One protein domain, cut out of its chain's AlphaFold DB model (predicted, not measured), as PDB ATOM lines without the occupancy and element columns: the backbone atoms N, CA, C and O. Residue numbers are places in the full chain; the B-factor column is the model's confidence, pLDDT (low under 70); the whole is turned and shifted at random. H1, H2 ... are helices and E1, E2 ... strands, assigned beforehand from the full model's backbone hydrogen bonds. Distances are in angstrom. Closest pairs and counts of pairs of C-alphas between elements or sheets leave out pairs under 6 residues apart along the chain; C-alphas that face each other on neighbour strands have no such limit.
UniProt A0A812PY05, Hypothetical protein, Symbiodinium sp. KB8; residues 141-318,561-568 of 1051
ATOM      1  N   THR A 141     -46.520 -33.693 -48.118       90.62
ATOM      2  CA  THR A 141     -47.989 -33.668 -47.954       90.62
ATOM      3  C   THR A 141     -48.611 -34.897 -48.625       90.62
ATOM      4  O   THR A 141     -49.424 -34.789 -49.544       90.62
ATOM      5  N   SER A 142     -48.092 -36.073 -48.283       89.81
ATOM      6  CA  SER A 142     -48.593 -37.358 -48.759       89.81
ATOM      7  C   SER A 142     -48.907 -38.248 -47.566       89.81
ATOM      8  O   SER A 142     -48.268 -38.128 -46.524       89.81
ATOM      9  N   GLN A 143     -49.786 -39.229 -47.752       87.50
ATOM     10  CA  GLN A 143     -50.136 -40.191 -46.706       87.50
ATOM     11  C   GLN A 143     -48.910 -40.891 -46.083       87.50
ATOM     12  O   GLN A 143     -48.886 -41.185 -44.892       87.50
ATOM     13  N   ALA A 144     -47.847 -41.122 -46.864       85.75
ATOM     14  CA  ALA A 144     -46.589 -41.665 -46.348       85.75
ATOM     15  C   ALA A 144     -45.813 -40.663 -45.469       85.75
ATOM     16  O   ALA A 144     -45.146 -41.075 -44.524       85.75
ATOM     17  N   ALA A 145     -45.898 -39.364 -45.768       90.00
ATOM     18  CA  ALA A 145     -45.332 -38.288 -44.958       90.00
ATOM     19  C   ALA A 145     -46.112 -38.080 -43.652       90.00
ATOM     20  O   ALA A 145     -45.494 -37.939 -42.601       90.00
ATOM     21  N   GLU A 146     -47.445 -38.121 -43.716       89.75
ATOM     22  CA  GLU A 146     -48.355 -38.077 -42.562       89.75
ATOM     23  C   GLU A 146     -48.072 -39.249 -41.610       89.75
ATOM     24  O   GLU A 146     -47.649 -39.030 -40.480       89.75
ATOM     25  N   VAL A 147     -48.128 -40.496 -42.096       88.75
ATOM     26  CA  VAL A 147     -47.827 -41.698 -41.289       88.75
ATOM     27  C   VAL A 147     -46.397 -41.686 -40.730       88.75
ATOM     28  O   VAL A 147     -46.167 -42.157 -39.613       88.75
ATOM     29  N   ALA A 148     -45.421 -41.131 -41.460       90.44
ATOM     30  CA  ALA A 148     -44.063 -40.951 -40.947       90.44
ATOM     31  C   ALA A 148     -43.992 -39.874 -39.849       90.44
ATOM     32  O   ALA A 148     -43.280 -40.072 -38.864       90.44
ATOM     33  N   ARG A 149     -44.742 -38.771 -39.981       94.81
ATOM     34  CA  ARG A 149     -44.871 -37.732 -38.951       94.81
ATOM     35  C   ARG A 149     -45.587 -38.250 -37.707       94.81
ATOM     36  O   ARG A 149     -45.061 -38.055 -36.620       94.81
ATOM     37  N   ASP A 150     -46.685 -38.989 -37.833       93.50
ATOM     38  CA  ASP A 150     -47.377 -39.590 -36.685       93.50
ATOM     39  C   ASP A 150     -46.501 -40.621 -35.966       93.50
ATOM     40  O   ASP A 150     -46.373 -40.592 -34.740       93.50
ATOM     41  N   SER A 151     -45.806 -41.478 -36.723       92.25
ATOM     42  CA  SER A 151     -44.821 -42.414 -36.163       92.25
ATOM     43  C   SER A 151     -43.712 -41.686 -35.392       92.25
ATOM     44  O   SER A 151     -43.277 -42.157 -34.340       92.25
ATOM     45  N   LEU A 152     -43.268 -40.525 -35.892       95.31
ATOM     46  CA  LEU A 152     -42.282 -39.675 -35.228       95.31
ATOM     47  C   LEU A 152     -42.855 -39.035 -33.957       95.31
ATOM     48  O   LEU A 152     -42.237 -39.123 -32.903       95.31
ATOM     49  N   ARG A 153     -44.048 -38.438 -34.040       94.94
ATOM     50  CA  ARG A 153     -44.777 -37.778 -32.946       94.94
ATOM     51  C   ARG A 153     -44.993 -38.730 -31.771       94.94
ATOM     52  O   ARG A 153     -44.659 -38.392 -30.636       94.94
ATOM     53  N   LEU A 154     -45.451 -39.951 -32.048       93.88
ATOM     54  CA  LEU A 154     -45.575 -41.016 -31.049       93.88
ATOM     55  C   LEU A 154     -44.214 -41.360 -30.419       93.88
ATOM     56  O   LEU A 154     -44.107 -41.428 -29.198       93.88
ATOM     57  N   ALA A 155     -43.156 -41.499 -31.224       94.50
ATOM     58  CA  ALA A 155     -41.807 -41.797 -30.735       94.50
ATOM     59  C   ALA A 155     -41.110 -40.632 -29.995       94.50
ATOM     60  O   ALA A 155     -40.144 -40.865 -29.271       94.50
ATOM     61  N   LEU A 156     -41.558 -39.383 -30.164       94.31
ATOM     62  CA  LEU A 156     -41.045 -38.206 -29.449       94.31
ATOM     63  C   LEU A 156     -41.704 -38.018 -28.079       94.31
ATOM     64  O   LEU A 156     -41.057 -37.507 -27.161       94.31
ATOM     65  N   HIS A 157     -42.977 -38.400 -27.955       91.12
ATOM     66  CA  HIS A 157     -43.778 -38.215 -26.742       91.12
ATOM     67  C   HIS A 157     -43.939 -39.489 -25.899       91.12
ATOM     68  O   HIS A 157     -44.427 -39.403 -24.773       91.12
ATOM     69  N   CYS A 158     -43.523 -40.662 -26.389       93.31
ATOM     70  CA  CYS A 158     -43.537 -41.876 -25.577       93.31
ATOM     71  C   CYS A 158     -42.526 -41.794 -24.408       93.31
ATOM     72  O   CYS A 158     -41.432 -41.228 -24.567       93.31
ATOM     73  N   PRO A 159     -42.855 -42.374 -23.233       92.12
ATOM     74  CA  PRO A 159     -41.934 -42.478 -22.106       92.12
ATOM     75  C   PRO A 159     -40.589 -43.093 -22.527       92.12
ATOM     76  O   PRO A 159     -40.593 -44.060 -23.293       92.12
ATOM     77  N   PRO A 160     -39.435 -42.626 -22.006       89.56
ATOM     78  CA  PRO A 160     -38.118 -43.081 -22.471       89.56
ATOM     79  C   PRO A 160     -37.922 -44.608 -22.438       89.56
ATOM     80  O   PRO A 160     -37.300 -45.169 -23.337       89.56
ATOM     81  N   ALA A 161     -38.518 -45.294 -21.456       87.94
ATOM     82  CA  ALA A 161     -38.508 -46.755 -21.351       87.94
ATOM     83  C   ALA A 161     -39.266 -47.472 -22.491       87.94
ATOM     84  O   ALA A 161     -38.881 -48.570 -22.888       87.94
ATOM     85  N   GLN A 162     -40.318 -46.860 -23.046       91.69
ATOM     86  CA  GLN A 162     -41.165 -47.432 -24.104       91.69
ATOM     87  C   GLN A 162     -40.633 -47.166 -25.520       91.69
ATOM     88  O   GLN A 162     -41.125 -47.755 -26.479       91.69
ATOM     89  N   LEU A 163     -39.595 -46.337 -25.684       89.38
ATOM     90  CA  LEU A 163     -39.044 -45.984 -26.999       89.38
ATOM     91  C   LEU A 163     -38.605 -47.206 -27.830       89.38
ATOM     92  O   LEU A 163     -38.651 -47.168 -29.059       89.38
ATOM     93  N   HIS A 164     -38.226 -48.310 -27.178       87.19
ATOM     94  CA  HIS A 164     -37.888 -49.562 -27.857       87.19
ATOM     95  C   HIS A 164     -39.069 -50.146 -28.662       87.19
ATOM     96  O   HIS A 164     -38.848 -50.701 -29.735       87.19
ATOM     97  N   CYS A 165     -40.314 -49.939 -28.216       85.94
ATOM     98  CA  CYS A 165     -41.534 -50.352 -28.918       85.94
ATOM     99  C   CYS A 165     -41.769 -49.577 -30.230       85.94
ATOM    100  O   CYS A 165     -42.530 -50.030 -31.079       85.94
ATOM    101  N   HIS A 166     -41.116 -48.421 -30.405       85.69
ATOM    102  CA  HIS A 166     -41.216 -47.571 -31.597       85.69
ATOM    103  C   HIS A 166     -40.014 -47.726 -32.548       85.69
ATOM    104  O   HIS A 166     -39.875 -46.957 -33.502       85.69
ATOM    105  N   GLN A 167     -39.118 -48.692 -32.307       82.94
ATOM    106  CA  GLN A 167     -37.996 -48.953 -33.209       82.94
ATOM    107  C   GLN A 167     -38.472 -49.412 -34.594       82.94
ATOM    108  O   GLN A 167     -39.429 -50.164 -34.745       82.94
ATOM    109  N   GLY A 168     -37.767 -48.955 -35.626       82.81
ATOM    110  CA  GLY A 168     -38.100 -49.219 -37.019       82.81
ATOM    111  C   GLY A 168     -37.321 -48.303 -37.957       82.81
ATOM    112  O   GLY A 168     -36.429 -47.571 -37.527       82.81
ATOM    113  N   MET A 169     -37.683 -48.320 -39.242       85.12
ATOM    114  CA  MET A 169     -37.011 -47.588 -40.327       85.12
ATOM    115  C   MET A 169     -36.621 -46.147 -39.971       85.12
ATOM    116  O   MET A 169     -35.478 -45.740 -40.178       85.12
ATOM    117  N   LEU A 170     -37.574 -45.397 -39.419       88.88
ATOM    118  CA  LEU A 170     -37.438 -43.980 -39.104       88.88
ATOM    119  C   LEU A 170     -36.423 -43.731 -37.979       88.88
ATOM    120  O   LEU A 170     -35.475 -42.971 -38.163       88.88
ATOM    121  N   LEU A 171     -36.565 -44.419 -36.843       90.38
ATOM    122  CA  LEU A 171     -35.645 -44.272 -35.713       90.38
ATOM    123  C   LEU A 171     -34.247 -44.803 -36.050       90.38
ATOM    124  O   LEU A 171     -33.259 -44.187 -35.654       90.38
ATOM    125  N   SER A 172     -34.140 -45.883 -36.828       90.19
ATOM    126  CA  SER A 172     -32.854 -46.400 -37.313       90.19
ATOM    127  C   SER A 172     -32.133 -45.396 -38.219       90.19
ATOM    128  O   SER A 172     -30.924 -45.207 -38.081       90.19
ATOM    129  N   ALA A 173     -32.859 -44.694 -39.098       92.88
ATOM    130  CA  ALA A 173     -32.302 -43.602 -39.897       92.88
ATOM    131  C   ALA A 173     -31.862 -42.412 -39.022       92.88
ATOM    132  O   ALA A 173     -30.770 -41.882 -39.218       92.88
ATOM    133  N   LEU A 174     -32.652 -42.025 -38.015       95.31
ATOM    134  CA  LEU A 174     -32.298 -40.939 -37.091       95.31
ATOM    135  C   LEU A 174     -31.021 -41.240 -36.290       95.31
ATOM    136  O   LEU A 174     -30.141 -40.385 -36.210       95.31
ATOM    137  N   HIS A 175     -30.881 -42.457 -35.756       94.94
ATOM    138  CA  HIS A 175     -29.666 -42.879 -35.049       94.94
ATOM    139  C   HIS A 175     -28.458 -43.004 -35.992       94.94
ATOM    140  O   HIS A 175     -27.346 -42.660 -35.588       94.94
ATOM    141  N   LEU A 176     -28.657 -43.428 -37.251       95.38
ATOM    142  CA  LEU A 176     -27.600 -43.434 -38.271       95.38
ATOM    143  C   LEU A 176     -27.013 -42.034 -38.472       95.38
ATOM    144  O   LEU A 176     -25.798 -41.860 -38.417       95.38
ATOM    145  N   LEU A 177     -27.875 -41.048 -38.722       96.94
ATOM    146  CA  LEU A 177     -27.460 -39.682 -39.035       96.94
ATOM    147  C   LEU A 177     -26.863 -38.982 -37.806       96.94
ATOM    148  O   LEU A 177     -25.786 -38.389 -37.908       96.94
ATOM    149  N   ALA A 178     -27.482 -39.142 -36.632       97.06
ATOM    150  CA  ALA A 178     -26.963 -38.625 -35.365       97.06
ATOM    151  C   ALA A 178     -25.566 -39.180 -35.031       97.06
ATOM    152  O   ALA A 178     -24.707 -38.426 -34.583       97.06
ATOM    153  N   GLY A 179     -25.282 -40.453 -35.336       96.75
ATOM    154  CA  GLY A 179     -23.951 -41.044 -35.154       96.75
ATOM    155  C   GLY A 179     -22.829 -40.357 -35.954       96.75
ATOM    156  O   GLY A 179     -21.688 -40.317 -35.491       96.75
ATOM    157  N   TYR A 180     -23.155 -39.742 -37.101       96.38
ATOM    158  CA  TYR A 180     -22.255 -38.892 -37.907       96.38
ATOM    159  C   TYR A 180     -22.406 -37.377 -37.613       96.38
ATOM    160  O   TYR A 180     -21.878 -36.523 -38.337       96.38
ATOM    161  N   GLY A 181     -23.127 -37.022 -36.542       95.69
ATOM    162  CA  GLY A 181     -23.353 -35.643 -36.103       95.69
ATOM    163  C   GLY A 181     -24.338 -34.851 -36.963       95.69
ATOM    164  O   GLY A 181     -24.199 -33.640 -37.063       95.69
ATOM    165  N   LEU A 182     -25.282 -35.522 -37.628       96.88
ATOM    166  CA  LEU A 182     -26.333 -34.904 -38.442       96.88
ATOM    167  C   LEU A 182     -27.678 -35.109 -37.739       96.88
ATOM    168  O   LEU A 182     -28.351 -36.123 -37.936       96.88
ATOM    169  N   TYR A 183     -28.063 -34.169 -36.883       97.12
ATOM    170  CA  TYR A 183     -29.241 -34.318 -36.030       97.12
ATOM    171  C   TYR A 183     -30.477 -33.754 -36.733       97.12
ATOM    172  O   TYR A 183     -30.578 -32.543 -36.930       97.12
ATOM    173  N   LEU A 184     -31.432 -34.611 -37.115       96.62
ATOM    174  CA  LEU A 184     -32.712 -34.129 -37.642       96.62
ATOM    175  C   LEU A 184     -33.489 -33.431 -36.519       96.62
ATOM    176  O   LEU A 184     -34.027 -34.088 -35.633       96.62
ATOM    177  N   SER A 185     -33.551 -32.110 -36.586       96.38
ATOM    178  CA  SER A 185     -34.292 -31.233 -35.692       96.38
ATOM    179  C   SER A 185     -35.653 -30.878 -36.295       96.38
ATOM    180  O   SER A 185     -35.811 -30.834 -37.518       96.38
ATOM    181  N   LEU A 186     -36.641 -30.626 -35.437       96.38
ATOM    182  CA  LEU A 186     -37.999 -30.259 -35.846       96.38
ATOM    183  C   LEU A 186     -38.323 -28.837 -35.412       96.38
ATOM    184  O   LEU A 186     -37.884 -28.383 -34.356       96.38
ATOM    185  N   SER A 187     -39.130 -28.142 -36.206       95.94
ATOM    186  CA  SER A 187     -39.525 -26.766 -35.913       95.94
ATOM    187  C   SER A 187     -40.529 -26.646 -34.758       95.94
ATOM    188  O   SER A 187     -40.605 -25.582 -34.159       95.94
ATOM    189  N   THR A 188     -41.215 -27.726 -34.364       95.06
ATOM    190  CA  THR A 188     -42.011 -27.808 -33.116       95.06
ATOM    191  C   THR A 188     -41.167 -28.037 -31.856       95.06
ATOM    192  O   THR A 188     -41.660 -27.840 -30.757       95.06
ATOM    193  N   ASP A 189     -39.906 -28.455 -32.012       94.62
ATOM    194  CA  ASP A 189     -38.976 -28.830 -30.932       94.62
ATOM    195  C   ASP A 189     -37.742 -27.900 -30.926       94.62
ATOM    196  O   ASP A 189     -36.652 -28.301 -30.516       94.62
ATOM    197  N   ARG A 190     -37.838 -26.681 -31.469       94.81
ATOM    198  CA  ARG A 190     -36.677 -25.806 -31.720       94.81
ATOM    199  C   ARG A 190     -35.857 -25.508 -30.463       94.81
ATOM    200  O   ARG A 190     -34.626 -25.587 -30.534       94.81
ATOM    201  N   PHE A 191     -36.485 -25.252 -29.313       94.50
ATOM    202  CA  PHE A 191     -35.746 -25.036 -28.067       94.50
ATOM    203  C   PHE A 191     -35.099 -26.335 -27.567       94.50
ATOM    204  O   PHE A 191     -33.909 -26.349 -27.239       94.50
ATOM    205  N   ILE A 192     -35.838 -27.451 -27.601       95.38
ATOM    206  CA  ILE A 192     -35.324 -28.792 -27.269       95.38
ATOM    207  C   ILE A 192     -34.133 -29.186 -28.150       95.38
ATOM    208  O   ILE A 192     -33.140 -29.713 -27.651       95.38
ATOM    209  N   CYS A 193     -34.179 -28.887 -29.446       95.81
ATOM    210  CA  CYS A 193     -33.098 -29.173 -30.384       95.81
ATOM    211  C   CYS A 193     -31.845 -28.348 -30.066       95.81
ATOM    212  O   CYS A 193     -30.756 -28.920 -29.989       95.81
ATOM    213  N   ARG A 194     -31.987 -27.044 -29.777       96.50
ATOM    214  CA  ARG A 194     -30.874 -26.209 -29.284       96.50
ATOM    215  C   ARG A 194     -30.300 -26.753 -27.972       96.50
ATOM    216  O   ARG A 194     -29.081 -26.792 -27.818       96.50
ATOM    217  N   LEU A 195     -31.143 -27.180 -27.030       96.69
ATOM    218  CA  LEU A 195     -30.707 -27.746 -25.748       96.69
ATOM    219  C   LEU A 195     -29.893 -29.029 -25.974       96.69
ATOM    220  O   LEU A 195     -28.762 -29.128 -25.499       96.69
ATOM    221  N   LEU A 196     -30.415 -29.966 -26.770       96.81
ATOM    222  CA  LEU A 196     -29.735 -31.220 -27.106       96.81
ATOM    223  C   LEU A 196     -28.425 -30.993 -27.874       96.81
ATOM    224  O   LEU A 196     -27.447 -31.675 -27.585       96.81
ATOM    225  N   ASP A 197     -28.342 -29.996 -28.757       95.88
ATOM    226  CA  ASP A 197     -27.084 -29.639 -29.439       95.88
ATOM    227  C   ASP A 197     -26.043 -28.992 -28.511       95.88
ATOM    228  O   ASP A 197     -24.849 -29.056 -28.791       95.88
ATOM    229  N   ASN A 198     -26.461 -28.417 -27.377       96.56
ATOM    230  CA  ASN A 198     -25.551 -27.962 -26.320       96.56
ATOM    231  C   ASN A 198     -25.198 -29.073 -25.299       96.56
ATOM    232  O   ASN A 198     -24.361 -28.829 -24.426       96.56
ATOM    233  N   LEU A 199     -25.806 -30.266 -25.403       95.94
ATOM    234  CA  LEU A 199     -25.459 -31.481 -24.644       95.94
ATOM    235  C   LEU A 199     -24.660 -32.508 -25.469       95.94
ATOM    236  O   LEU A 199     -23.898 -33.283 -24.893       95.94
ATOM    237  N   ALA A 200     -24.852 -32.536 -26.789       93.50
ATOM    238  CA  ALA A 200     -24.257 -33.518 -27.689       93.50
ATOM    239  C   ALA A 200     -22.711 -33.485 -27.675       93.50
ATOM    240  O   ALA A 200     -22.106 -32.420 -27.507       93.50
ATOM    241  N   PRO A 201     -22.033 -34.631 -27.880       88.25
ATOM    242  CA  PRO A 201     -20.577 -34.686 -27.839       88.25
ATOM    243  C   PRO A 201     -19.955 -33.930 -29.028       88.25
ATOM    244  O   PRO A 201     -20.380 -34.124 -30.168       88.25
ATOM    245  N   PRO A 202     -18.872 -33.156 -28.819       85.88
ATOM    246  CA  PRO A 202     -18.260 -32.322 -29.861       85.88
ATOM    247  C   PRO A 202     -17.487 -33.111 -30.935       85.88
ATOM    248  O   PRO A 202     -16.893 -32.515 -31.823       85.88
ATOM    249  N   ASN A 203     -17.427 -34.442 -30.837       88.50
ATOM    250  CA  ASN A 203     -16.636 -35.310 -31.714       88.50
ATOM    251  C   ASN A 203     -17.448 -36.544 -32.169       88.50
ATOM    252  O   ASN A 203     -17.154 -37.660 -31.723       88.50
ATOM    253  N   PRO A 204     -18.461 -36.367 -33.043       92.31
ATOM    254  CA  PRO A 204     -19.204 -37.472 -33.654       92.31
ATOM    255  C   PRO A 204     -18.311 -38.357 -34.543       92.31
ATOM    256  O   PRO A 204     -17.108 -38.119 -34.709       92.31
ATOM    257  N   HIS A 205     -18.880 -39.421 -35.120       94.38
ATOM    258  CA  HIS A 205     -18.129 -40.294 -36.020       94.38
ATOM    259  C   HIS A 205     -17.842 -39.607 -37.375       94.38
ATOM    260  O   HIS A 205     -18.757 -39.032 -37.969       94.38
ATOM    261  N   PRO A 206     -16.594 -39.621 -37.887       91.06
ATOM    262  CA  PRO A 206     -16.271 -39.033 -39.186       91.06
ATOM    263  C   PRO A 206     -16.728 -39.917 -40.357       91.06
ATOM    264  O   PRO A 206     -16.477 -41.116 -40.386       91.06
ATOM    265  N   LEU A 207     -17.259 -39.293 -41.414       90.56
ATOM    266  CA  LEU A 207     -17.692 -39.946 -42.667       90.56
ATOM    267  C   LEU A 207     -16.569 -40.664 -43.461       90.56
ATOM    268  O   LEU A 207     -16.802 -41.131 -44.573       90.56
ATOM    269  N   HIS A 208     -15.341 -40.725 -42.935       86.38
ATOM    270  CA  HIS A 208     -14.193 -41.389 -43.546       86.38
ATOM    271  C   HIS A 208     -13.336 -42.115 -42.499       86.38
ATOM    272  O   HIS A 208     -13.401 -41.842 -41.305       86.38
ATOM    273  N   GLY A 209     -12.465 -43.016 -42.964       84.94
ATOM    274  CA  GLY A 209     -11.544 -43.756 -42.097       84.94
ATOM    275  C   GLY A 209     -12.158 -45.035 -41.504       84.94
ATOM    276  O   GLY A 209     -13.105 -45.583 -42.078       84.94
ATOM    277  N   PRO A 210     -11.579 -45.587 -40.421       88.19
ATOM    278  CA  PRO A 210     -12.123 -46.756 -39.736       88.19
ATOM    279  C   PRO A 210     -13.385 -46.404 -38.935       88.19
ATOM    280  O   PRO A 210     -13.522 -45.300 -38.404       88.19
ATOM    281  N   TYR A 211     -14.292 -47.370 -38.796       94.31
ATOM    282  CA  TYR A 211     -15.434 -47.228 -37.895       94.31
ATOM    283  C   TYR A 211     -14.970 -47.250 -36.429       94.31
ATOM    284  O   TYR A 211     -14.134 -48.071 -36.055       94.31
ATOM    285  N   LEU A 212     -15.505 -46.342 -35.604       94.81
ATOM    286  CA  LEU A 212     -15.171 -46.184 -34.185       94.81
ATOM    287  C   LEU A 212     -16.485 -46.243 -33.383       94.81
ATOM    288  O   LEU A 212     -17.128 -45.201 -33.218       94.81
ATOM    289  N   PRO A 213     -16.904 -47.436 -32.910       95.81
ATOM    290  CA  PRO A 213     -18.232 -47.644 -32.329       95.81
ATOM    291  C   PRO A 213     -18.570 -46.679 -31.190       95.81
ATOM    292  O   PRO A 213     -19.677 -46.159 -31.148       95.81
ATOM    293  N   THR A 214     -17.601 -46.376 -30.324       95.44
ATOM    294  CA  THR A 214     -17.786 -45.506 -29.153       95.44
ATOM    295  C   THR A 214     -18.168 -44.072 -29.524       95.44
ATOM    296  O   THR A 214     -19.114 -43.536 -28.956       95.44
ATOM    297  N   ARG A 215     -17.498 -43.455 -30.511       95.50
ATOM    298  CA  ARG A 215     -17.854 -42.103 -30.995       95.50
ATOM    299  C   ARG A 215     -19.222 -42.082 -31.669       95.50
ATOM    300  O   ARG A 215     -19.994 -41.154 -31.456       95.50
ATOM    301  N   PHE A 216     -19.513 -43.109 -32.466       96.31
ATOM    302  CA  PHE A 216     -20.794 -43.231 -33.155       96.31
ATOM    303  C   PHE A 216     -21.950 -43.394 -32.160       96.31
ATOM    304  O   PHE A 216     -22.939 -42.676 -32.250       96.31
ATOM    305  N   GLN A 217     -21.811 -44.286 -31.175       95.50
ATOM    306  CA  GLN A 217     -22.814 -44.514 -30.132       95.50
ATOM    307  C   GLN A 217     -23.018 -43.274 -29.256       95.50
ATOM    308  O   GLN A 217     -24.162 -42.889 -29.029       95.50
ATOM    309  N   ALA A 218     -21.937 -42.607 -28.833       94.25
ATOM    310  CA  ALA A 218     -22.019 -41.386 -28.032       94.25
ATOM    311  C   ALA A 218     -22.767 -40.249 -28.750       94.25
ATOM    312  O   ALA A 218     -23.496 -39.501 -28.107       94.25
ATOM    313  N   ALA A 219     -22.627 -40.115 -30.073       95.38
ATOM    314  CA  ALA A 219     -23.390 -39.135 -30.850       95.38
ATOM    315  C   ALA A 219     -24.830 -39.611 -31.141       95.38
ATOM    316  O   ALA A 219     -25.783 -38.847 -30.996       95.38
ATOM    317  N   ALA A 220     -25.027 -40.897 -31.453       95.12
ATOM    318  CA  ALA A 220     -26.352 -41.482 -31.678       95.12
ATOM    319  C   ALA A 220     -27.268 -41.415 -30.436       95.12
ATOM    320  O   ALA A 220     -28.483 -41.305 -30.589       95.12
ATOM    321  N   GLN A 221     -26.705 -41.384 -29.220       93.56
ATOM    322  CA  GLN A 221     -27.428 -41.117 -27.963       93.56
ATOM    323  C   GLN A 221     -28.147 -39.753 -27.921       93.56
ATOM    324  O   GLN A 221     -29.005 -39.566 -27.060       93.56
ATOM    325  N   PHE A 222     -27.839 -38.823 -28.835       93.50
ATOM    326  CA  PHE A 222     -28.483 -37.505 -28.959       93.50
ATOM    327  C   PHE A 222     -29.363 -37.370 -30.217       93.50
ATOM    328  O   PHE A 222     -29.789 -36.266 -30.574       93.50
ATOM    329  N   ALA A 223     -29.701 -38.490 -30.873       94.88
ATOM    330  CA  ALA A 223     -30.801 -38.536 -31.838       94.88
ATOM    331  C   ALA A 223     -32.095 -38.001 -31.191       94.88
ATOM    332  O   ALA A 223     -32.365 -38.267 -30.020       94.88
ATOM    333  N   ARG A 224     -32.919 -37.241 -31.927       93.25
ATOM    334  CA  ARG A 224     -34.070 -36.526 -31.329       93.25
ATOM    335  C   ARG A 224     -35.211 -37.429 -30.836       93.25
ATOM    336  O   ARG A 224     -36.013 -36.983 -30.017       93.25
ATOM    337  N   CYS A 225     -35.222 -38.687 -31.280       92.75
ATOM    338  CA  CYS A 225     -35.987 -39.797 -30.709       92.75
ATOM    339  C   CYS A 225     -34.997 -40.767 -30.050       92.75
ATOM    340  O   CYS A 225     -34.575 -41.747 -30.663       92.75
ATOM    341  N   SER A 226     -34.578 -40.452 -28.827       93.94
ATOM    342  CA  SER A 226     -33.663 -41.251 -27.997       93.94
ATOM    343  C   SER A 226     -34.122 -41.188 -26.541       93.94
ATOM    344  O   SER A 226     -34.873 -40.286 -26.169       93.94
ATOM    345  N   VAL A 227     -33.646 -42.110 -25.697       93.69
ATOM    346  CA  VAL A 227     -33.914 -42.086 -24.245       93.69
ATOM    347  C   VAL A 227     -33.539 -40.718 -23.656       93.69
ATOM    348  O   VAL A 227     -34.326 -40.124 -22.923       93.69
ATOM    349  N   THR A 228     -32.387 -40.175 -24.062       94.12
ATOM    350  CA  THR A 228     -31.898 -38.838 -23.700       94.12
ATOM    351  C   THR A 228     -32.848 -37.727 -24.140       94.12
ATOM    352  O   THR A 228     -33.240 -36.890 -23.329       94.12
ATOM    353  N   ALA A 229     -33.228 -37.710 -25.422       94.94
ATOM    354  CA  ALA A 229     -34.045 -36.642 -25.987       94.94
ATOM    355  C   ALA A 229     -35.469 -36.644 -25.422       94.94
ATOM    356  O   ALA A 229     -35.986 -35.580 -25.089       94.94
ATOM    357  N   ASN A 230     -36.076 -37.822 -25.248       95.56
ATOM    358  CA  ASN A 230     -37.404 -37.938 -24.655       95.56
ATOM    359  C   ASN A 230     -37.375 -37.558 -23.167       95.56
ATOM    360  O   ASN A 230     -38.235 -36.798 -22.741       95.56
ATOM    361  N   ALA A 231     -36.364 -37.975 -22.395       95.31
ATOM    362  CA  ALA A 231     -36.236 -37.583 -20.987       95.31
ATOM    363  C   ALA A 231     -36.100 -36.056 -20.810       95.31
ATOM    364  O   ALA A 231     -36.782 -35.467 -19.973       95.31
ATOM    365  N   VAL A 232     -35.272 -35.406 -21.638       95.88
ATOM    366  CA  VAL A 232     -35.120 -33.938 -21.653       95.88
ATOM    367  C   VAL A 232     -36.414 -33.243 -22.094       95.88
ATOM    368  O   VAL A 232     -36.808 -32.255 -21.474       95.88
ATOM    369  N   ARG A 233     -37.107 -33.764 -23.118       95.12
ATOM    370  CA  ARG A 233     -38.396 -33.233 -23.591       95.12
ATOM    371  C   ARG A 233     -39.476 -33.330 -22.517       95.12
ATOM    372  O   ARG A 233     -40.134 -32.331 -22.259       95.12
ATOM    373  N   THR A 234     -39.622 -34.479 -21.855       94.56
ATOM    374  CA  THR A 234     -40.578 -34.666 -20.751       94.56
ATOM    375  C   THR A 234     -40.297 -33.694 -19.604       94.56
ATOM    376  O   THR A 234     -41.217 -33.018 -19.154       94.56
ATOM    377  N   ALA A 235     -39.035 -33.556 -19.180       95.19
ATOM    378  CA  ALA A 235     -38.645 -32.635 -18.110       95.19
ATOM    379  C   ALA A 235     -38.983 -31.166 -18.437       95.19
ATOM    380  O   ALA A 235     -39.500 -30.431 -17.600       95.19
ATOM    381  N   TRP A 236     -38.737 -30.736 -19.675       94.19
ATOM    382  CA  TRP A 236     -39.050 -29.380 -20.135       94.19
ATOM    383  C   TRP A 236     -40.555 -29.147 -20.353       94.19
ATOM    384  O   TRP A 236     -41.066 -28.095 -19.972       94.19
ATOM    385  N   GLN A 237     -41.300 -30.137 -20.861       93.31
ATOM    386  CA  GLN A 237     -42.767 -30.072 -20.930       93.31
ATOM    387  C   GLN A 237     -43.383 -29.942 -19.526       93.31
ATOM    388  O   GLN A 237     -44.314 -29.162 -19.337       93.31
ATOM    389  N   GLN A 238     -42.825 -30.631 -18.524       94.81
ATOM    390  CA  GLN A 238     -43.209 -30.444 -17.121       94.81
ATOM    391  C   GLN A 238     -42.820 -29.057 -16.586       94.81
ATOM    392  O   GLN A 238     -43.615 -28.458 -15.868       94.81
ATOM    393  N   ALA A 239     -41.657 -28.505 -16.962       94.19
ATOM    394  CA  ALA A 239     -41.267 -27.141 -16.582       94.19
ATOM    395  C   ALA A 239     -42.269 -26.088 -17.087       94.19
ATOM    396  O   ALA A 239     -42.641 -25.184 -16.338       94.19
ATOM    397  N   ILE A 240     -42.743 -26.231 -18.331       93.00
ATOM    398  CA  ILE A 240     -43.783 -25.371 -18.916       93.00
ATOM    399  C   ILE A 240     -45.128 -25.584 -18.210       93.00
ATOM    400  O   ILE A 240     -45.761 -24.608 -17.813       93.00
ATOM    401  N   ALA A 241     -45.544 -26.834 -17.982       94.75
ATOM    402  CA  ALA A 241     -46.799 -27.143 -17.287       94.75
ATOM    403  C   ALA A 241     -46.832 -26.640 -15.827       94.75
ATOM    404  O   ALA A 241     -47.899 -26.324 -15.310       94.75
ATOM    405  N   GLN A 242     -45.670 -26.530 -15.174       96.62
ATOM    406  CA  GLN A 242     -45.503 -25.936 -13.841       96.62
ATOM    407  C   GLN A 242     -45.310 -24.406 -13.867       96.62
ATOM    408  O   GLN A 242     -45.100 -23.800 -12.817       96.62
ATOM    409  N   GLY A 243     -45.352 -23.765 -15.043       95.81
ATOM    410  CA  GLY A 243     -45.197 -22.316 -15.188       95.81
ATOM    411  C   GLY A 243     -43.803 -21.783 -14.837       95.81
ATOM    412  O   GLY A 243     -43.671 -20.613 -14.480       95.81
ATOM    413  N   ILE A 244     -42.754 -22.614 -14.906       95.56
ATOM    414  CA  ILE A 244     -41.388 -22.211 -14.537       95.56
ATOM    415  C   ILE A 244     -40.847 -21.219 -15.581       95.56
ATOM    416  O   ILE A 244     -40.658 -21.606 -16.740       95.56
ATOM    417  N   PRO A 245     -40.543 -19.960 -15.208       94.00
ATOM    418  CA  PRO A 245     -40.191 -18.931 -16.180       94.00
ATOM    419  C   PRO A 245     -38.800 -19.168 -16.807       94.00
ATOM    420  O   PRO A 245     -37.905 -19.687 -16.129       94.00
ATOM    421  N   PRO A 246     -38.563 -18.755 -18.074       91.56
ATOM    422  CA  PRO A 246     -37.350 -19.114 -18.818       91.56
ATOM    423  C   PRO A 246     -36.019 -18.710 -18.177       91.56
ATOM    424  O   PRO A 246     -35.016 -19.406 -18.336       91.56
ATOM    425  N   ASN A 247     -35.993 -17.624 -17.399       91.81
ATOM    426  CA  ASN A 247     -34.803 -17.200 -16.658       91.81
ATOM    427  C   ASN A 247     -34.333 -18.239 -15.616       91.81
ATOM    428  O   ASN A 247     -33.134 -18.328 -15.353       91.81
ATOM    429  N   ARG A 248     -35.244 -19.064 -15.080       95.62
ATOM    430  CA  ARG A 248     -34.942 -20.123 -14.104       95.62
ATOM    431  C   ARG A 248     -34.519 -21.450 -14.735       95.62
ATOM    432  O   ARG A 248     -33.959 -22.301 -14.048       95.62
ATOM    433  N   TRP A 249     -34.682 -21.635 -16.049       93.88
ATOM    434  CA  TRP A 249     -34.241 -22.858 -16.745       93.88
ATOM    435  C   TRP A 249     -32.711 -23.063 -16.698       93.88
ATOM    436  O   TRP A 249     -32.225 -24.157 -16.977       93.88
ATOM    437  N   GLY A 250     -31.943 -22.033 -16.318       95.31
ATOM    438  CA  GLY A 250     -30.504 -22.121 -16.050       95.31
ATOM    439  C   GLY A 250     -30.113 -22.681 -14.673       95.31
ATOM    440  O   GLY A 250     -28.916 -22.774 -14.389       95.31
ATOM    441  N   GLU A 251     -31.074 -23.035 -13.814       96.75
ATOM    442  CA  GLU A 251     -30.839 -23.541 -12.455       96.75
ATOM    443  C   GLU A 251     -30.804 -25.078 -12.395       96.75
ATOM    444  O   GLU A 251     -31.745 -25.756 -12.807       96.75
ATOM    445  N   ALA A 252     -29.764 -25.661 -11.791       96.25
ATOM    446  CA  ALA A 252     -29.653 -27.120 -11.657       96.25
ATOM    447  C   ALA A 252     -30.732 -27.752 -10.749       96.25
ATOM    448  O   ALA A 252     -31.025 -28.937 -10.900       96.25
ATOM    449  N   ILE A 253     -31.340 -26.982  -9.834       96.19
ATOM    450  CA  ILE A 253     -32.419 -27.469  -8.958       96.19
ATOM    451  C   ILE A 253     -33.729 -27.709  -9.723       96.19
ATOM    452  O   ILE A 253     -34.437 -28.661  -9.415       96.19
ATOM    453  N   VAL A 254     -34.010 -26.918 -10.767       95.38
ATOM    454  CA  VAL A 254     -35.168 -27.127 -11.651       95.38
ATOM    455  C   VAL A 254     -35.038 -28.478 -12.355       95.38
ATOM    456  O   VAL A 254     -35.923 -29.320 -12.252       95.38
ATOM    457  N   TRP A 255     -33.891 -28.742 -12.984       96.06
ATOM    458  CA  TRP A 255     -33.664 -30.006 -13.691       96.06
ATOM    459  C   TRP A 255     -33.595 -31.219 -12.758       96.06
ATOM    460  O   TRP A 255     -34.028 -32.293 -13.164       96.06
ATOM    461  N   ARG A 256     -33.132 -31.064 -11.509       95.31
ATOM    462  CA  ARG A 256     -33.139 -32.141 -10.501       95.31
ATOM    463  C   ARG A 256     -34.543 -32.660 -10.175       95.31
ATOM    464  O   ARG A 256     -34.678 -33.827  -9.831       95.31
ATOM    465  N   ASN A 257     -35.562 -31.808 -10.270       93.00
ATOM    466  CA  ASN A 257     -36.931 -32.151  -9.879       93.00
ATOM    467  C   ASN A 257     -37.795 -32.641 -11.057       93.00
ATOM    468  O   ASN A 257     -38.931 -33.053 -10.839       93.00
ATOM    469  N   LEU A 258     -37.285 -32.557 -12.292       95.38
ATOM    470  CA  LEU A 258     -38.045 -32.782 -13.531       95.38
ATOM    471  C   LEU A 258     -37.417 -33.837 -14.450       95.38
ATOM    472  O   LEU A 258     -38.110 -34.461 -15.251       95.38
ATOM    473  N   LEU A 259     -36.097 -34.021 -14.378       94.88
ATOM    474  CA  LEU A 259     -35.400 -35.016 -15.177       94.88
ATOM    475  C   LEU A 259     -35.555 -36.406 -14.528       94.88
ATOM    476  O   LEU A 259     -35.260 -36.546 -13.342       94.88
ATOM    477  N   PRO A 260     -35.983 -37.447 -15.269       90.50
ATOM    478  CA  PRO A 260     -36.054 -38.805 -14.732       90.50
ATOM    479  C   PRO A 260     -34.683 -39.308 -14.259       90.50
ATOM    480  O   PRO A 260     -33.690 -39.119 -14.957       90.50
ATOM    481  N   GLU A 261     -34.629 -40.034 -13.138       86.31
ATOM    482  CA  GLU A 261     -33.369 -40.532 -12.543       86.31
ATOM    483  C   GLU A 261     -32.528 -41.409 -13.491       86.31
ATOM    484  O   GLU A 261     -31.310 -41.488 -13.362       86.31
ATOM    485  N   HIS A 262     -33.173 -42.050 -14.471       84.38
ATOM    486  CA  HIS A 262     -32.540 -42.890 -15.491       84.38
ATOM    487  C   HIS A 262     -32.080 -42.117 -16.746       84.38
ATOM    488  O   HIS A 262     -31.675 -42.733 -17.736       84.38
ATOM    489  N   ALA A 263     -32.170 -40.784 -16.760       88.88
ATOM    490  CA  ALA A 263     -31.718 -39.973 -17.886       88.88
ATOM    491  C   ALA A 263     -30.176 -39.971 -17.982       88.88
ATOM    492  O   ALA A 263     -29.499 -39.665 -17.000       88.88
ATOM    493  N   PRO A 264     -29.576 -40.233 -19.160       89.19
ATOM    494  CA  PRO A 264     -28.119 -40.344 -19.316       89.19
ATOM    495  C   PRO A 264     -27.392 -38.980 -19.382       89.19
ATOM    496  O   PRO A 264     -26.356 -38.851 -20.033       89.19
ATOM    497  N   VAL A 265     -27.932 -37.941 -18.734       94.06
ATOM    498  CA  VAL A 265     -27.395 -36.569 -18.692       94.06
ATOM    499  C   VAL A 265     -27.608 -35.962 -17.304       94.06
ATOM    500  O   VAL A 265     -28.627 -36.201 -16.667       94.06
ATOM    501  N   SER A 266     -26.648 -35.176 -16.806       95.56
ATOM    502  CA  SER A 266     -26.726 -34.621 -15.447       95.56
ATOM    503  C   SER A 266     -27.517 -33.309 -15.383       95.56
ATOM    504  O   SER A 266     -27.454 -32.481 -16.292       95.56
ATOM    505  N   HIS A 267     -28.186 -33.058 -14.253       96.06
ATOM    506  CA  HIS A 267     -28.982 -31.842 -14.017       96.06
ATOM    507  C   HIS A 267     -28.199 -30.538 -14.269       96.06
ATOM    508  O   HIS A 267     -28.739 -29.573 -14.807       96.06
ATOM    509  N   SER A 268     -26.903 -30.517 -13.930       96.56
ATOM    510  CA  SER A 268     -26.007 -29.371 -14.163       96.56
ATOM    511  C   SER A 268     -25.667 -29.173 -15.649       96.56
ATOM    512  O   SER A 268     -25.598 -28.035 -16.129       96.56
ATOM    513  N   ALA A 269     -25.515 -30.270 -16.403       96.56
ATOM    514  CA  ALA A 269     -25.342 -30.217 -17.851       96.56
ATOM    515  C   ALA A 269     -26.619 -29.701 -18.532       96.56
ATOM    516  O   ALA A 269     -26.531 -28.758 -19.316       96.56
ATOM    517  N   CYS A 270     -27.797 -30.227 -18.170       97.00
ATOM    518  CA  CYS A 270     -29.091 -29.761 -18.686       97.00
ATOM    519  C   CYS A 270     -29.326 -28.270 -18.399       97.00
ATOM    520  O   CYS A 270     -29.599 -27.516 -19.329       97.00
ATOM    521  N   ALA A 271     -29.112 -27.814 -17.160       97.56
ATOM    522  CA  ALA A 271     -29.219 -26.400 -16.787       97.56
ATOM    523  C   ALA A 271     -28.267 -25.495 -17.591       97.56
ATOM    524  O   ALA A 271     -28.634 -24.417 -18.064       97.56
ATOM    525  N   THR A 272     -27.028 -25.946 -17.796       97.88
ATOM    526  CA  THR A 272     -26.033 -25.199 -18.576       97.88
ATOM    527  C   THR A 272     -26.365 -25.183 -20.068       97.88
ATOM    528  O   THR A 272     -26.191 -24.147 -20.712       97.88
ATOM    529  N   ALA A 273     -26.884 -26.281 -20.616       97.44
ATOM    530  CA  ALA A 273     -27.328 -26.374 -22.000       97.44
ATOM    531  C   ALA A 273     -28.592 -25.543 -22.265       97.44
ATOM    532  O   ALA A 273     -28.622 -24.808 -23.246       97.44
ATOM    533  N   ALA A 274     -29.580 -25.563 -21.365       97.44
ATOM    534  CA  ALA A 274     -30.800 -24.758 -21.459       97.44
ATOM    535  C   ALA A 274     -30.495 -23.251 -21.425       97.44
ATOM    536  O   ALA A 274     -30.969 -22.499 -22.276       97.44
ATOM    537  N   ARG A 275     -29.614 -22.815 -20.514       97.31
ATOM    538  CA  ARG A 275     -29.111 -21.432 -20.455       97.31
ATOM    539  C   ARG A 275     -28.402 -21.006 -21.746       97.31
ATOM    540  O   ARG A 275     -28.623 -19.893 -22.220       97.31
ATOM    541  N   LYS A 276     -27.582 -21.882 -22.344       97.19
ATOM    542  CA  LYS A 276     -26.949 -21.625 -23.652       97.19
ATOM    543  C   LYS A 276     -27.975 -21.580 -24.788       97.19
ATOM    544  O   LYS A 276     -27.903 -20.673 -25.611       97.19
ATOM    545  N   ALA A 277     -28.930 -22.507 -24.818       96.69
ATOM    546  CA  ALA A 277     -29.985 -22.581 -25.827       96.69
ATOM    547  C   ALA A 277     -30.882 -21.334 -25.819       96.69
ATOM    548  O   ALA A 277     -31.167 -20.785 -26.883       96.69
ATOM    549  N   LEU A 278     -31.254 -20.836 -24.633       95.19
ATOM    550  CA  LEU A 278     -32.042 -19.612 -24.471       95.19
ATOM    551  C   LEU A 278     -31.269 -18.378 -24.960       95.19
ATOM    552  O   LEU A 278     -31.788 -17.600 -25.758       95.19
ATOM    553  N   ALA A 279     -30.000 -18.242 -24.557       95.31
ATOM    554  CA  ALA A 279     -29.133 -17.163 -25.029       95.31
ATOM    555  C   ALA A 279     -28.920 -17.207 -26.557       95.31
ATOM    556  O   ALA A 279     -28.904 -16.162 -27.203       95.31
ATOM    557  N   GLN A 280     -28.809 -18.403 -27.146       95.69
ATOM    558  CA  GLN A 280     -28.698 -18.597 -28.596       95.69
ATOM    559  C   GLN A 280     -30.005 -18.251 -29.326       95.69
ATOM    560  O   GLN A 280     -29.951 -17.542 -30.322       95.69
ATOM    561  N   SER A 281     -31.172 -18.679 -28.825       94.94
ATOM    562  CA  SER A 281     -32.481 -18.336 -29.419       94.94
ATOM    563  C   SER A 281     -32.751 -16.829 -29.407       94.94
ATOM    564  O   SER A 281     -33.251 -16.282 -30.390       94.94
ATOM    565  N   HIS A 282     -32.381 -16.151 -28.314       94.50
ATOM    566  CA  HIS A 282     -32.507 -14.701 -28.187       94.50
ATOM    567  C   HIS A 282     -31.493 -13.954 -29.070       94.50
ATOM    568  O   HIS A 282     -31.860 -12.998 -29.745       94.50
ATOM    569  N   SER A 283     -30.235 -14.409 -29.124       95.38
ATOM    570  CA  SER A 283     -29.206 -13.816 -29.990       95.38
ATOM    571  C   SER A 283     -29.539 -13.961 -31.476       95.38
ATOM    572  O   SER A 283     -29.382 -12.995 -32.217       95.38
ATOM    573  N   ASP A 284     -30.004 -15.138 -31.906       96.44
ATOM    574  CA  ASP A 284     -30.460 -15.371 -33.279       96.44
ATOM    575  C   ASP A 284     -31.625 -14.424 -33.614       96.44
ATOM    576  O   ASP A 284     -31.574 -13.719 -34.619       96.44
ATOM    577  N   TRP A 285     -32.627 -14.331 -32.727       96.00
ATOM    578  CA  TRP A 285     -33.801 -13.474 -32.920       96.00
ATOM    579  C   TRP A 285     -33.463 -11.986 -33.041       96.00
ATOM    580  O   TRP A 285     -33.924 -11.329 -33.970       96.00
ATOM    581  N   LEU A 286     -32.630 -11.449 -32.142       95.88
ATOM    582  CA  LEU A 286     -32.217 -10.043 -32.192       95.88
ATOM    583  C   LEU A 286     -31.508  -9.703 -33.512       95.88
ATOM    584  O   LEU A 286     -31.742  -8.634 -34.080       95.88
ATOM    585  N   VAL A 287     -30.667 -10.613 -34.015       96.44
ATOM    586  CA  VAL A 287     -29.982 -10.430 -35.300       96.44
ATOM    587  C   VAL A 287     -30.964 -10.530 -36.471       96.44
ATOM    588  O   VAL A 287     -30.920  -9.680 -37.358       96.44
ATOM    589  N   GLU A 288     -31.890 -11.493 -36.469       96.19
ATOM    590  CA  GLU A 288     -32.926 -11.595 -37.507       96.19
ATOM    591  C   GLU A 288     -33.827 -10.354 -37.549       96.19
ATOM    592  O   GLU A 288     -34.013  -9.777 -38.620       96.19
ATOM    593  N   CYS A 289     -34.310  -9.861 -36.406       95.81
ATOM    594  CA  CYS A 289     -35.091  -8.624 -36.355       95.81
ATOM    595  C   CYS A 289     -34.311  -7.412 -36.880       95.81
ATOM    596  O   CYS A 289     -34.875  -6.585 -37.601       95.81
ATOM    597  N   SER A 290     -33.007  -7.330 -36.584       95.12
ATOM    598  CA  SER A 290     -32.136  -6.274 -37.108       95.12
ATOM    599  C   SER A 290     -31.932  -6.355 -38.624       95.12
ATOM    600  O   SER A 290     -31.785  -5.311 -39.253       95.12
ATOM    601  N   ILE A 291     -31.908  -7.556 -39.213       95.31
ATOM    602  CA  ILE A 291     -31.739  -7.774 -40.663       95.31
ATOM    603  C   ILE A 291     -33.049  -7.523 -41.417       95.31
ATOM    604  O   ILE A 291     -33.055  -6.886 -42.464       95.31
ATOM    605  N   PHE A 292     -34.181  -7.977 -40.880       94.12
ATOM    606  CA  PHE A 292     -35.496  -7.757 -41.493       94.12
ATOM    607  C   PHE A 292     -36.068  -6.352 -41.214       94.12
ATOM    608  O   PHE A 292     -37.108  -5.993 -41.769       94.12
ATOM    609  N   HIS A 293     -35.388  -5.550 -40.384       93.00
ATOM    610  CA  HIS A 293     -35.816  -4.232 -39.898       93.00
ATOM    611  C   HIS A 293     -37.212  -4.244 -39.244       93.00
ATOM    612  O   HIS A 293     -38.049  -3.379 -39.514       93.00
ATOM    613  N   VAL A 294     -37.455  -5.210 -38.355       91.88
ATOM    614  CA  VAL A 294     -38.679  -5.296 -37.535       91.88
ATOM    615  C   VAL A 294     -38.366  -5.078 -36.046       91.88
ATOM    616  O   VAL A 294     -37.252  -5.377 -35.609       91.88
ATOM    617  N   PRO A 295     -39.314  -4.580 -35.228       90.38
ATOM    618  CA  PRO A 295     -39.137  -4.508 -33.777       90.38
ATOM    619  C   PRO A 295     -38.909  -5.902 -33.179       90.38
ATOM    620  O   PRO A 295     -39.607  -6.844 -33.538       90.38
ATOM    621  N   ALA A 296     -37.973  -6.045 -32.239       83.62
ATOM    622  CA  ALA A 296     -37.641  -7.351 -31.655       83.62
ATOM    623  C   ALA A 296     -38.586  -7.821 -30.526       83.62
ATOM    624  O   ALA A 296     -38.408  -8.921 -30.001       83.62
ATOM    625  N   CYS A 297     -39.554  -6.988 -30.130       77.00
ATOM    626  CA  CYS A 297     -40.403  -7.174 -28.955       77.00
ATOM    627  C   CYS A 297     -41.900  -7.111 -29.333       77.00
ATOM    628  O   CYS A 297     -42.269  -6.202 -30.081       77.00
ATOM    629  N   PRO A 298     -42.768  -7.996 -28.792       78.31
ATOM    630  CA  PRO A 298     -42.426  -9.172 -27.984       78.31
ATOM    631  C   PRO A 298     -41.623 -10.201 -28.793       78.31
ATOM    632  O   PRO A 298     -41.709 -10.237 -30.017       78.31
ATOM    633  N   VAL A 299     -40.833 -11.029 -28.108       80.69
ATOM    634  CA  VAL A 299     -40.148 -12.171 -28.733       80.69
ATOM    635  C   VAL A 299     -41.189 -13.274 -28.940       80.69
ATOM    636  O   VAL A 299     -41.692 -13.781 -27.938       80.69
ATOM    637  N   PRO A 300     -41.536 -13.667 -30.180       83.56
ATOM    638  CA  PRO A 300     -42.446 -14.779 -30.405       83.56
ATOM    639  C   PRO A 300     -41.759 -16.096 -30.041       83.56
ATOM    640  O   PRO A 300     -40.533 -16.236 -30.197       83.56
ATOM    641  N   ASP A 301     -42.555 -17.077 -29.623       85.75
ATOM    642  CA  ASP A 301     -42.083 -18.444 -29.427       85.75
ATOM    643  C   ASP A 301     -41.362 -18.940 -30.687       85.75
ATOM    644  O   ASP A 301     -41.785 -18.694 -31.819       85.75
ATOM    645  N   GLU A 302     -40.213 -19.593 -30.499       90.75
ATOM    646  CA  GLU A 302     -39.445 -20.127 -31.628       90.75
ATOM    647  C   GLU A 302     -40.084 -21.396 -32.208       90.75
ATOM    648  O   GLU A 302     -39.799 -21.789 -33.338       90.75
ATOM    649  N   GLU A 303     -40.922 -22.056 -31.416       92.94
ATOM    650  CA  GLU A 303     -41.505 -23.345 -31.737       92.94
ATOM    651  C   GLU A 303     -42.786 -23.187 -32.547       92.94
ATOM    652  O   GLU A 303     -43.625 -22.325 -32.293       92.94
ATOM    653  N   TRP A 304     -42.910 -24.024 -33.571       94.12
ATOM    654  CA  TRP A 304     -44.071 -24.016 -34.441       94.12
ATOM    655  C   TRP A 304     -45.279 -24.641 -33.749       94.12
ATOM    656  O   TRP A 304     -45.146 -25.580 -32.961       94.12
ATOM    657  N   SER A 305     -46.474 -24.158 -34.093       93.06
ATOM    658  CA  SER A 305     -47.715 -24.703 -33.540       93.06
ATOM    659  C   SER A 305     -47.901 -26.182 -33.914       93.06
ATOM    660  O   SER A 305     -47.425 -26.658 -34.949       93.06
ATOM    661  N   VAL A 306     -48.644 -26.921 -33.082       92.50
ATOM    662  CA  VAL A 306     -48.868 -28.366 -33.273       92.50
ATOM    663  C   VAL A 306     -49.548 -28.725 -34.601       92.50
ATOM    664  O   VAL A 306     -49.413 -29.859 -35.044       92.50
ATOM    665  N   GLN A 307     -50.195 -27.765 -35.271       92.25
ATOM    666  CA  GLN A 307     -50.788 -27.930 -36.607       92.25
ATOM    667  C   GLN A 307     -49.741 -28.263 -37.686       92.25
ATOM    668  O   GLN A 307     -50.083 -28.822 -38.726       92.25
ATOM    669  N   ALA A 308     -48.457 -27.972 -37.440       93.19
ATOM    670  CA  ALA A 308     -47.354 -28.340 -38.328       93.19
ATOM    671  C   ALA A 308     -47.122 -29.860 -38.429       93.19
ATOM    672  O   ALA A 308     -46.466 -30.313 -39.369       93.19
ATOM    673  N   TRP A 309     -47.655 -30.647 -37.484       93.62
ATOM    674  CA  TRP A 309     -47.698 -32.107 -37.588       93.62
ATOM    675  C   TRP A 309     -48.665 -32.582 -38.674       93.62
ATOM    676  O   TRP A 309     -48.409 -33.611 -39.298       93.62
ATOM    677  N   ASP A 310     -49.719 -31.816 -38.941       90.81
ATOM    678  CA  ASP A 310     -50.748 -32.166 -39.912       90.81
ATOM    679  C   ASP A 310     -50.367 -31.559 -41.279       90.81
ATOM    680  O   ASP A 310     -50.006 -32.297 -42.202       90.81
ATOM    681  N   ASP A 311     -50.292 -30.221 -41.369       90.12
ATOM    682  CA  ASP A 311     -49.769 -29.475 -42.526       90.12
ATOM    683  C   ASP A 311     -48.509 -28.652 -42.164       90.12
ATOM    684  O   ASP A 311     -48.619 -27.536 -41.639       90.12
ATOM    685  N   PRO A 312     -47.295 -29.128 -42.510       89.06
ATOM    686  CA  PRO A 312     -46.053 -28.385 -42.286       89.06
ATOM    687  C   PRO A 312     -45.914 -27.108 -43.143       89.06
ATOM    688  O   PRO A 312     -44.950 -26.360 -42.963       89.06
ATOM    689  N   TRP A 313     -46.850 -26.833 -44.060       88.25
ATOM    690  CA  TRP A 313     -46.880 -25.636 -44.910       88.25
ATOM    691  C   TRP A 313     -47.973 -24.632 -44.524       88.25
ATOM    692  O   TRP A 313     -48.074 -23.577 -45.161       88.25
ATOM    693  N   SER A 314     -48.743 -24.906 -43.467       87.31
ATOM    694  CA  SER A 314     -49.745 -23.974 -42.953       87.31
ATOM    695  C   SER A 314     -49.077 -22.654 -42.526       87.31
ATOM    696  O   SER A 314     -48.134 -22.669 -41.724       87.31
ATOM    697  N   PRO A 315     -49.533 -21.484 -43.025       78.81
ATOM    698  CA  PRO A 315     -48.928 -20.200 -42.673       78.81
ATOM    699  C   PRO A 315     -49.006 -19.870 -41.179       78.81
ATOM    700  O   PRO A 315     -48.138 -19.172 -40.671       78.81
ATOM    701  N   GLY A 316     -50.015 -20.380 -40.463       82.56
ATOM    702  CA  GLY A 316     -50.210 -20.101 -39.036       82.56
ATOM    703  C   GLY A 316     -49.169 -20.742 -38.113       82.56
ATOM    704  O   GLY A 316     -49.086 -20.369 -36.947       82.56
ATOM    705  N   CYS A 317     -48.365 -21.684 -38.613       88.25
ATOM    706  CA  CYS A 317     -47.470 -22.476 -37.774       88.25
ATOM    707  C   CYS A 317     -46.220 -21.732 -37.284       88.25
ATOM    708  O   CYS A 317     -45.669 -22.144 -36.276       88.25
ATOM    709  N   ASP A 318     -45.758 -20.671 -37.955       91.62
ATOM    710  CA  ASP A 318     -44.453 -20.038 -37.684       91.62
ATOM    711  C   ASP A 318     -44.590 -18.547 -37.334       91.62
ATOM    712  O   ASP A 318     -44.546 -17.670 -38.204       91.62
ATOM    713  N   ASP A 561     -26.024 -29.382 -37.627       95.00
ATOM    714  CA  ASP A 561     -24.638 -29.820 -37.522       95.00
ATOM    715  C   ASP A 561     -23.893 -28.802 -36.648       95.00
ATOM    716  O   ASP A 561     -24.107 -27.596 -36.790       95.00
ATOM    717  N   GLU A 562     -23.106 -29.266 -35.677       93.25
ATOM    718  CA  GLU A 562     -22.443 -28.419 -34.661       93.25
ATOM    719  C   GLU A 562     -23.365 -27.346 -34.019       93.25
ATOM    720  O   GLU A 562     -22.949 -26.222 -33.725       93.25
ATOM    721  N   GLY A 563     -24.653 -27.663 -33.831       94.00
ATOM    722  CA  GLY A 563     -25.656 -26.741 -33.281       94.00
ATOM    723  C   GLY A 563     -26.051 -25.573 -34.195       94.00
ATOM    724  O   GLY A 563     -26.543 -24.559 -33.698       94.00
ATOM    725  N   HIS A 564     -25.827 -25.697 -35.506       96.19
ATOM    726  CA  HIS A 564     -26.269 -24.755 -36.537       96.19
ATOM    727  C   HIS A 564     -27.162 -25.462 -37.562       96.19
ATOM    728  O   HIS A 564     -26.918 -26.613 -37.921       96.19
ATOM    729  N   MET A 565     -28.170 -24.770 -38.088       97.25
ATOM    730  CA  MET A 565     -29.046 -25.275 -39.146       97.25
ATOM    731  C   MET A 565     -28.301 -25.429 -40.474       97.25
ATOM    732  O   MET A 565     -27.762 -24.463 -41.009       97.25
ATOM    733  N   VAL A 566     -28.346 -26.618 -41.071       96.81
ATOM    734  CA  VAL A 566     -27.899 -26.850 -42.448       96.81
ATOM    735  C   VAL A 566     -28.874 -26.161 -43.406       96.81
ATOM    736  O   VAL A 566     -29.993 -26.625 -43.624       96.81
ATOM    737  N   THR A 567     -28.446 -25.025 -43.959       95.25
ATOM    738  CA  THR A 567     -29.242 -24.159 -44.846       95.25
ATOM    739  C   THR A 567     -28.973 -24.395 -46.338       95.25
ATOM    740  O   THR A 567     -29.678 -23.828 -47.175       95.25
ATOM    741  N   SER A 568     -28.002 -25.245 -46.695       93.19
ATOM    742  CA  SER A 568     -27.807 -25.771 -48.054       93.19
ATOM    743  C   SER A 568     -28.549 -27.103 -48.267       93.19
ATOM    744  O   SER A 568     -29.019 -27.718 -47.304       93.19
TER     745      SER A 568
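Overview. This is residues 141 to 318 and 561 to 568 of the 1051 residues of the protein "Hypothetical protein" of Symbiodinium sp. KB8 (UniProt A0A812PY05). This is a rounded, compact cluster of helices that mostly cross each other, with the short strand E1 and H4 near the middle. The long H9 packs on H4, with H7 and H8 on its first half; H6 crosses H8 and also meets H1 and H2, H3 and H5 make a pair at another edge, and after H9 an unnamed stretch leads back to H10 on H1. The printed part has 186 residues with ten named helices and one named strand, in the order H1, H2, H3, E1, H4 to H10, and the class is mostly helix. The radius of gyration of the C-alphas is 16.9 A, and the spans are 49 by 43 by 34 A.

Along the chain. H1, residues 143 to 157, begins with C-alpha 143 at (-50.136, -40.191, -46.706) and is 21.0 A long. H2 is residues 160 to 166, H3 169 to 179 with 15.5 A, E1 183 to 186, and H4 187 to 197 with 14.3 A. H5 is residues 213 to 220, H6 227 to 241 with 20.9 A, H7 246 to 250, and H8 252 to 258. H9, residues 267 to 292, is the longest at 37.1 A and ends with C-alpha 292 at (-35.496, -7.757, -41.493). H10 is residues 306 to 309, with C-alpha 309 at (-47.698, -32.107, -37.588).

Arrangement. The hub is H6, touching four helices. It touches H8 about perpendicular at 86 degrees, C-alphas of Ala 235 and Leu 258 closest at 4.6 A, and H1 at 77 degrees, Asn 230 to Leu 156 closest at 6.0 A between C-alphas. H6 touches H2 at a steep tilt of 60 degrees, and only just touches H4, with 3 pairs of C-alphas within 8 A. H1 and H2 form a helical hairpin, a shallow tilt of 23 degrees, opposite ways. H9 touches H4 at a steep tilt of 54 degrees, the C-alphas of Arg 194 and Ala 277 closest at 5.1 A. H3 touches H5, the C-alphas of Gly 179 and Ala 220 closest at 4.2 A. H10 touches H1, with C-alphas of Trp 309 and Arg 149 closest at 6.4 A. E1 pairs with no named strand. Every O i to N i+4 pair is within hydrogen-bond range in H1, H3, H5, H6 and H9; the counts are 5 of 7 in H4, 2 of 3 in H8, 0 of 3 in H2 and 0 of 1 in H7, where O i to N i+3 gives 3 of 4 in H2 and 1 of 2 in H7, and H10 is too short for an O i to N i+4 pair.

Size, cuts and confidence. The C-alphas farthest apart, of Pro 210 and Pro 295, are 50.5 A apart. Residues 319 to 560 are not printed, and C-alphas 318 and 561 are 22.1 A apart across the cut. The links H4 to H5 and H9 to H10 are long. The mean pLDDT of the printed part is 92.9, and no printed residue is under 70.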